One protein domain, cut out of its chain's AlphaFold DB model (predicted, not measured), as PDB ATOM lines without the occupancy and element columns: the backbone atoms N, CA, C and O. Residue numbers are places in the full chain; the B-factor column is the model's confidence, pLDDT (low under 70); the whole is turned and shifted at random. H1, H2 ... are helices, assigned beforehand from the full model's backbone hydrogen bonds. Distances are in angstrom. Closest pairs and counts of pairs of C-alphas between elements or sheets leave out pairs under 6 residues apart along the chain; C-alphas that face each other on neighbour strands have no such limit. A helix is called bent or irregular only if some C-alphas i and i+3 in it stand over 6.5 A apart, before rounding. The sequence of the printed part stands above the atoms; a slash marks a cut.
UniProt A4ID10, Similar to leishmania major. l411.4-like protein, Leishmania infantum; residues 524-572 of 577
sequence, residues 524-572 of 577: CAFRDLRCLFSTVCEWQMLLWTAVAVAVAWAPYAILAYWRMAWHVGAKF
ATOM      1  N   CYS A 524      -3.759  20.099  48.291       55.71
ATOM      2  CA  CYS A 524      -3.868  21.087  49.365       55.71
ATOM      3  C   CYS A 524      -5.350  21.454  49.566       55.71
ATOM      4  O   CYS A 524      -5.957  22.170  48.769       55.71
ATOM      5  N   ALA A 525      -5.946  20.934  50.639       54.24
ATOM      6  CA  ALA A 525      -7.289  21.299  51.065       54.24
ATOM      7  C   ALA A 525      -7.329  22.763  51.538       54.24
ATOM      8  O   ALA A 525      -6.372  23.266  52.124       54.24
ATOM      9  N   PHE A 526      -8.481  23.422  51.359       51.37
ATOM     10  CA  PHE A 526      -8.734  24.844  51.664       51.37
ATOM     11  C   PHE A 526      -8.316  25.295  53.081       51.37
ATOM     12  O   PHE A 526      -8.139  26.484  53.328       51.37
ATOM     13  N   ARG A 527      -8.174  24.363  54.031       51.12
ATOM     14  CA  ARG A 527      -7.881  24.661  55.439       51.12
ATOM     15  C   ARG A 527      -6.403  24.646  55.817       51.12
ATOM     16  O   ARG A 527      -6.089  25.125  56.905       51.12
ATOM     17  N   ASP A 528      -5.510  24.136  54.972       55.07
ATOM     18  CA  ASP A 528      -4.096  24.030  55.335       55.07
ATOM     19  C   ASP A 528      -3.256  25.154  54.713       55.07
ATOM     20  O   ASP A 528      -2.631  25.014  53.660       55.07
ATOM     21  N   LEU A 529      -3.237  26.304  55.398       51.79
ATOM     22  CA  LEU A 529      -2.428  27.470  55.021       51.79
ATOM     23  C   LEU A 529      -0.933  27.125  54.891       51.79
ATOM     24  O   LEU A 529      -0.238  27.737  54.083       51.79
ATOM     25  N   ARG A 530      -0.419  26.131  55.634       57.95
ATOM     26  CA  ARG A 530       0.998  25.730  55.547       57.95
ATOM     27  C   ARG A 530       1.315  25.018  54.234       57.95
ATOM     28  O   ARG A 530       2.373  25.265  53.650       57.95
ATOM     29  N   CYS A 531       0.397  24.183  53.748       57.91
ATOM     30  CA  CYS A 531       0.496  23.542  52.431       57.91
ATOM     31  C   CYS A 531       0.584  24.605  51.318       57.91
ATOM     32  O   CYS A 531       1.419  24.503  50.418       57.91
ATOM     33  N   LEU A 532      -0.200  25.682  51.460       53.85
ATOM     34  CA  LEU A 532      -0.302  26.779  50.495       53.85
ATOM     35  C   LEU A 532       0.961  27.658  50.388       53.85
ATOM     36  O   LEU A 532       1.277  28.121  49.296       53.85
ATOM     37  N   PHE A 533       1.675  27.901  51.497       56.00
ATOM     38  CA  PHE A 533       2.885  28.746  51.509       56.00
ATOM     39  C   PHE A 533       4.190  27.975  51.269       56.00
ATOM     40  O   PHE A 533       5.167  28.565  50.815       56.00
ATOM     41  N   SER A 534       4.240  26.680  51.593       58.92
ATOM     42  CA  SER A 534       5.476  25.887  51.463       58.92
ATOM     43  C   SER A 534       5.769  25.432  50.034       58.92
ATOM     44  O   SER A 534       6.909  25.100  49.712       58.92
ATOM     45  N   THR A 535       4.762  25.427  49.165       54.88
ATOM     46  CA  THR A 535       4.890  24.992  47.778       54.88
ATOM     47  C   THR A 535       4.562  26.158  46.860       54.88
ATOM     48  O   THR A 535       3.663  26.944  47.134       54.88
ATOM     49  N   VAL A 536       5.326  26.309  45.778       50.99
ATOM     50  CA  VAL A 536       5.217  27.394  44.784       50.99
ATOM     51  C   VAL A 536       3.929  27.229  43.945       50.99
ATOM     52  O   VAL A 536       3.969  27.130  42.721       50.99
ATOM     53  N   CYS A 537       2.763  27.150  44.594       58.68
ATOM     54  CA  CYS A 537       1.428  27.143  43.992       58.68
ATOM     55  C   CYS A 537       0.934  28.597  43.798       58.68
ATOM     56  O   CYS A 537      -0.241  28.905  44.010       58.68
ATOM     57  N   GLU A 538       1.823  29.507  43.376       61.58
ATOM     58  CA  GLU A 538       1.530  30.939  43.172       61.58
ATOM     59  C   GLU A 538       0.320  31.163  42.252       61.58
ATOM     60  O   GLU A 538      -0.501  32.047  42.493       61.58
ATOM     61  N   TRP A 539       0.146  30.305  41.240       62.96
ATOM     62  CA  TRP A 539      -1.007  30.357  40.339       62.96
ATOM     63  C   TRP A 539      -2.340  30.060  41.027       62.96
ATOM     64  O   TRP A 539      -3.341  30.685  40.687       62.96
ATOM     65  N   GLN A 540      -2.377  29.152  42.008       65.36
ATOM     66  CA  GLN A 540      -3.584  28.937  42.808       65.36
ATOM     67  C   GLN A 540      -3.866  30.161  43.673       65.36
ATOM     68  O   GLN A 540      -5.013  30.581  43.731       65.36
ATOM     69  N   MET A 541      -2.852  30.781  44.282       64.57
ATOM     70  CA  MET A 541      -3.039  32.040  45.016       64.57
ATOM     71  C   MET A 541      -3.616  33.139  44.119       64.57
ATOM     72  O   MET A 541      -4.570  33.798  44.524       64.57
ATOM     73  N   LEU A 542      -3.117  33.296  42.888       71.17
ATOM     74  CA  LEU A 542      -3.666  34.233  41.896       71.17
ATOM     75  C   LEU A 542      -5.109  33.893  41.497       71.17
ATOM     76  O   LEU A 542      -5.961  34.776  41.461       71.17
ATOM     77  N   LEU A 543      -5.408  32.619  41.234       74.57
ATOM     78  CA  LEU A 543      -6.755  32.182  40.867       74.57
ATOM     79  C   LEU A 543      -7.741  32.387  42.028       74.57
ATOM     80  O   LEU A 543      -8.840  32.895  41.829       74.57
ATOM     81  N   TRP A 544      -7.343  32.035  43.251       73.06
ATOM     82  CA  TRP A 544      -8.177  32.161  44.443       73.06
ATOM     83  C   TRP A 544      -8.363  33.612  44.872       73.06
ATOM     84  O   TRP A 544      -9.474  33.988  45.238       73.06
ATOM     85  N   THR A 545      -7.329  34.454  44.773       78.74
ATOM     86  CA  THR A 545      -7.482  35.904  44.967       78.74
ATOM     87  C   THR A 545      -8.374  36.509  43.889       78.74
ATOM     88  O   THR A 545      -9.239  37.309  44.229       78.74
ATOM     89  N   ALA A 546      -8.279  36.076  42.628       80.04
ATOM     90  CA  ALA A 546      -9.201  36.501  41.577       80.04
ATOM     91  C   ALA A 546     -10.655  36.083  41.866       80.04
ATOM     92  O   ALA A 546     -11.561  36.901  41.715       80.04
ATOM     93  N   VAL A 547     -10.892  34.854  42.343       82.92
ATOM     94  CA  VAL A 547     -12.230  34.385  42.753       82.92
ATOM     95  C   VAL A 547     -12.743  35.169  43.959       82.92
ATOM     96  O   VAL A 547     -13.885  35.617  43.945       82.92
ATOM     97  N   ALA A 548     -11.918  35.386  44.984       81.57
ATOM     98  CA  ALA A 548     -12.301  36.158  46.164       81.57
ATOM     99  C   ALA A 548     -12.629  37.615  45.806       81.57
ATOM    100  O   ALA A 548     -13.634  38.147  46.271       81.57
ATOM    101  N   VAL A 549     -11.835  38.238  44.929       86.89
ATOM    102  CA  VAL A 549     -12.108  39.573  44.383       86.89
ATOM    103  C   VAL A 549     -13.407  39.560  43.578       86.89
ATOM    104  O   VAL A 549     -14.237  40.433  43.797       86.89
ATOM    105  N   ALA A 550     -13.646  38.565  42.720       83.73
ATOM    106  CA  ALA A 550     -14.880  38.459  41.940       83.73
ATOM    107  C   ALA A 550     -16.126  38.283  42.827       83.73
ATOM    108  O   ALA A 550     -17.131  38.958  42.614       83.73
ATOM    109  N   VAL A 551     -16.054  37.429  43.852       88.42
ATOM    110  CA  VAL A 551     -17.144  37.212  44.818       88.42
ATOM    111  C   VAL A 551     -17.380  38.461  45.666       88.42
ATOM    112  O   VAL A 551     -18.530  38.835  45.878       88.42
ATOM    113  N   ALA A 552     -16.322  39.146  46.106       84.78
ATOM    114  CA  ALA A 552     -16.442  40.398  46.852       84.78
ATOM    115  C   ALA A 552     -16.983  41.549  45.986       84.78
ATOM    116  O   ALA A 552     -17.709  42.403  46.490       84.78
ATOM    117  N   TRP A 553     -16.673  41.567  44.685       86.85
ATOM    118  CA  TRP A 553     -17.155  42.576  43.739       86.85
ATOM    119  C   TRP A 553     -18.556  42.299  43.194       86.85
ATOM    120  O   TRP A 553     -19.234  43.249  42.802       86.85
ATOM    121  N   ALA A 554     -19.031  41.051  43.184       87.76
ATOM    122  CA  ALA A 554     -20.348  40.703  42.648       87.76
ATOM    123  C   ALA A 554     -21.509  41.496  43.294       87.76
ATOM    124  O   ALA A 554     -22.316  42.052  42.546       87.76
ATOM    125  N   PRO A 555     -21.588  41.673  44.631       87.60
ATOM    126  CA  PRO A 555     -22.613  42.512  45.255       87.60
ATOM    127  C   PRO A 555     -22.538  43.975  44.806       87.60
ATOM    128  O   PRO A 555     -23.568  44.591  44.533       87.60
ATOM    129  N   TYR A 556     -21.326  44.528  44.683       88.61
ATOM    130  CA  TYR A 556     -21.118  45.904  44.226       88.61
ATOM    131  C   TYR A 556     -21.505  46.083  42.758       88.61
ATOM    132  O   TYR A 556     -22.143  47.077  42.419       88.61
ATOM    133  N   ALA A 557     -21.176  45.118  41.898       85.89
ATOM    134  CA  ALA A 557     -21.566  45.120  40.492       85.89
ATOM    135  C   ALA A 557     -23.089  45.019  40.330       85.89
ATOM    136  O   ALA A 557     -23.669  45.766  39.545       85.89
ATOM    137  N   ILE A 558     -23.752  44.162  41.119       88.35
ATOM    138  CA  ILE A 558     -25.218  44.045  41.140       88.35
ATOM    139  C   ILE A 558     -25.854  45.363  41.604       88.35
ATOM    140  O   ILE A 558     -26.781  45.852  40.959       88.35
ATOM    141  N   LEU A 559     -25.339  45.984  42.668       87.98
ATOM    142  CA  LEU A 559     -25.822  47.282  43.159       87.98
ATOM    143  C   LEU A 559     -25.596  48.418  42.151       87.98
ATOM    144  O   LEU A 559     -26.475  49.260  41.963       87.98
ATOM    145  N   ALA A 560     -24.439  48.451  41.488       87.45
ATOM    146  CA  ALA A 560     -24.126  49.434  40.456       87.45
ATOM    147  C   ALA A 560     -25.024  49.261  39.223       87.45
ATOM    148  O   ALA A 560     -25.554  50.247  38.708       87.45
ATOM    149  N   TYR A 561     -25.256  48.016  38.796       88.28
ATOM    150  CA  TYR A 561     -26.193  47.686  37.727       88.28
ATOM    151  C   TYR A 561     -27.616  48.125  38.079       88.28
ATOM    152  O   TYR A 561     -28.262  48.798  37.282       88.28
ATOM    153  N   TRP A 562     -28.080  47.838  39.298       83.52
ATOM    154  CA  TRP A 562     -29.392  48.285  39.769       83.52
ATOM    155  C   TRP A 562     -29.510  49.809  39.825       83.52
ATOM    156  O   TRP A 562     -30.527  50.348  39.395       83.52
ATOM    157  N   ARG A 563     -28.469  50.529  40.267       85.16
ATOM    158  CA  ARG A 563     -28.437  52.004  40.224       85.16
ATOM    159  C   ARG A 563     -28.492  52.554  38.799       85.16
ATOM    160  O   ARG A 563     -29.206  53.524  38.558       85.16
ATOM    161  N   MET A 564     -27.764  51.949  37.862       81.25
ATOM    162  CA  MET A 564     -27.790  52.331  36.446       81.25
ATOM    163  C   MET A 564     -29.164  52.059  35.826       81.25
ATOM    164  O   MET A 564     -29.729  52.947  35.193       81.25
ATOM    165  N   ALA A 565     -29.740  50.879  36.067       82.20
ATOM    166  CA  ALA A 565     -31.075  50.516  35.602       82.20
ATOM    167  C   ALA A 565     -32.148  51.466  36.160       82.20
ATOM    168  O   ALA A 565     -33.024  51.904  35.418       82.20
ATOM    169  N   TRP A 566     -32.037  51.861  37.433       79.45
ATOM    170  CA  TRP A 566     -32.914  52.870  38.031       79.45
ATOM    171  C   TRP A 566     -32.733  54.259  37.421       79.45
ATOM    172  O   TRP A 566     -33.726  54.912  37.122       79.45
ATOM    173  N   HIS A 567     -31.503  54.725  37.189       78.41
ATOM    174  CA  HIS A 567     -31.280  56.035  36.568       78.41
ATOM    175  C   HIS A 567     -31.726  56.093  35.103       78.41
ATOM    176  O   HIS A 567     -32.277  57.108  34.677       78.41
ATOM    177  N   VAL A 568     -31.516  55.020  34.336       75.68
ATOM    178  CA  VAL A 568     -32.005  54.917  32.954       75.68
ATOM    179  C   VAL A 568     -33.528  54.827  32.942       75.68
ATOM    180  O   VAL A 568     -34.161  55.565  32.193       75.68
ATOM    181  N   GLY A 569     -34.122  54.012  33.821       73.22
ATOM    182  CA  GLY A 569     -35.574  53.926  33.983       73.22
ATOM    183  C   GLY A 569     -36.202  55.264  34.382       73.22
ATOM    184  O   GLY A 569     -37.196  55.673  33.790       73.22
ATOM    185  N   ALA A 570     -35.579  55.997  35.308       72.79
ATOM    186  CA  ALA A 570     -36.028  57.322  35.726       72.79
ATOM    187  C   ALA A 570     -35.916  58.366  34.603       72.79
ATOM    188  O   ALA A 570     -36.821  59.181  34.447       72.79
ATOM    189  N   LYS A 571     -34.852  58.335  33.784       71.73
ATOM    190  CA  LYS A 571     -34.741  59.206  32.600       71.73
ATOM    191  C   LYS A 571     -35.758  58.852  31.512       71.73
ATOM    192  O   LYS A 571     -36.276  59.761  30.877       71.73
ATOM    193  N   PHE A 572     -36.060  57.569  31.313       65.92
ATOM    194  CA  PHE A 572     -37.090  57.144  30.360       65.92
ATOM    195  C   PHE A 572     -38.488  57.589  30.808       65.92
ATOM    196  O   PHE A 572     -39.250  58.108  30.001       65.92
TER     197      PHE A 572
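What this domain is: This is residues 524 to 572 of the 577 residues of the protein "Similar to leishmania major. l411.4-like protein" of Leishmania infantum (UniProt A4ID10). A small hook at the first printed residues, made by residues 524 to 528 and the short helix H1, turns through a tight link into one long helix, H2, which makes nearly the whole length and is bent partway along. Residues 542 to 572 of H2 stick out as a bent arm with nothing packed on them. The printed part has 49 residues, with two named helices in the order H1, H2 and no named strand, and its class is all helix. It is extended, with a radius of gyration of the C-alphas of 18.2 A, and its C-alphas span 57 by 17 by 10 A, a rod.

How they stand to each other: H1, residues 529 to 534, is joined by a tight link of 3 residues to H2, residues 538 to 572. By its hydrogen bonds H2 was assigned as one helix, but it is bent, with C-alphas 552 and 555 at 6.7 A. Its arms are H2a, residues 538 to 552, and H2b, residues 555 to 572, and their lines stand at a steep tilt of 41 degrees. H1 and H2a are apart, but only just, with their closest C-alphas 8.1 A from each other. H1 and H2b are apart. In H1, H2a and H2b every O i to N i+4 pair is within hydrogen-bond range.

Where its parts are: H1 begins at C-alpha 529, at (-2.428, 27.470, 55.021), and measures 8.8 A from first to last C-alpha. H2a begins at C-alpha 538, at (1.530, 30.939, 43.172), and measures 20.6 A. H2b measures 25.4 A and ends at C-alpha 572, at (-37.090, 57.144, 30.360).

The domain as a whole: The two C-alphas farthest apart, those of Ser 534 and Phe 572, are 56.9 A from each other. The printed part has no cut. The mean pLDDT of the printed part is 72.4, and residues 524 to 541 and residue 572 are under 70.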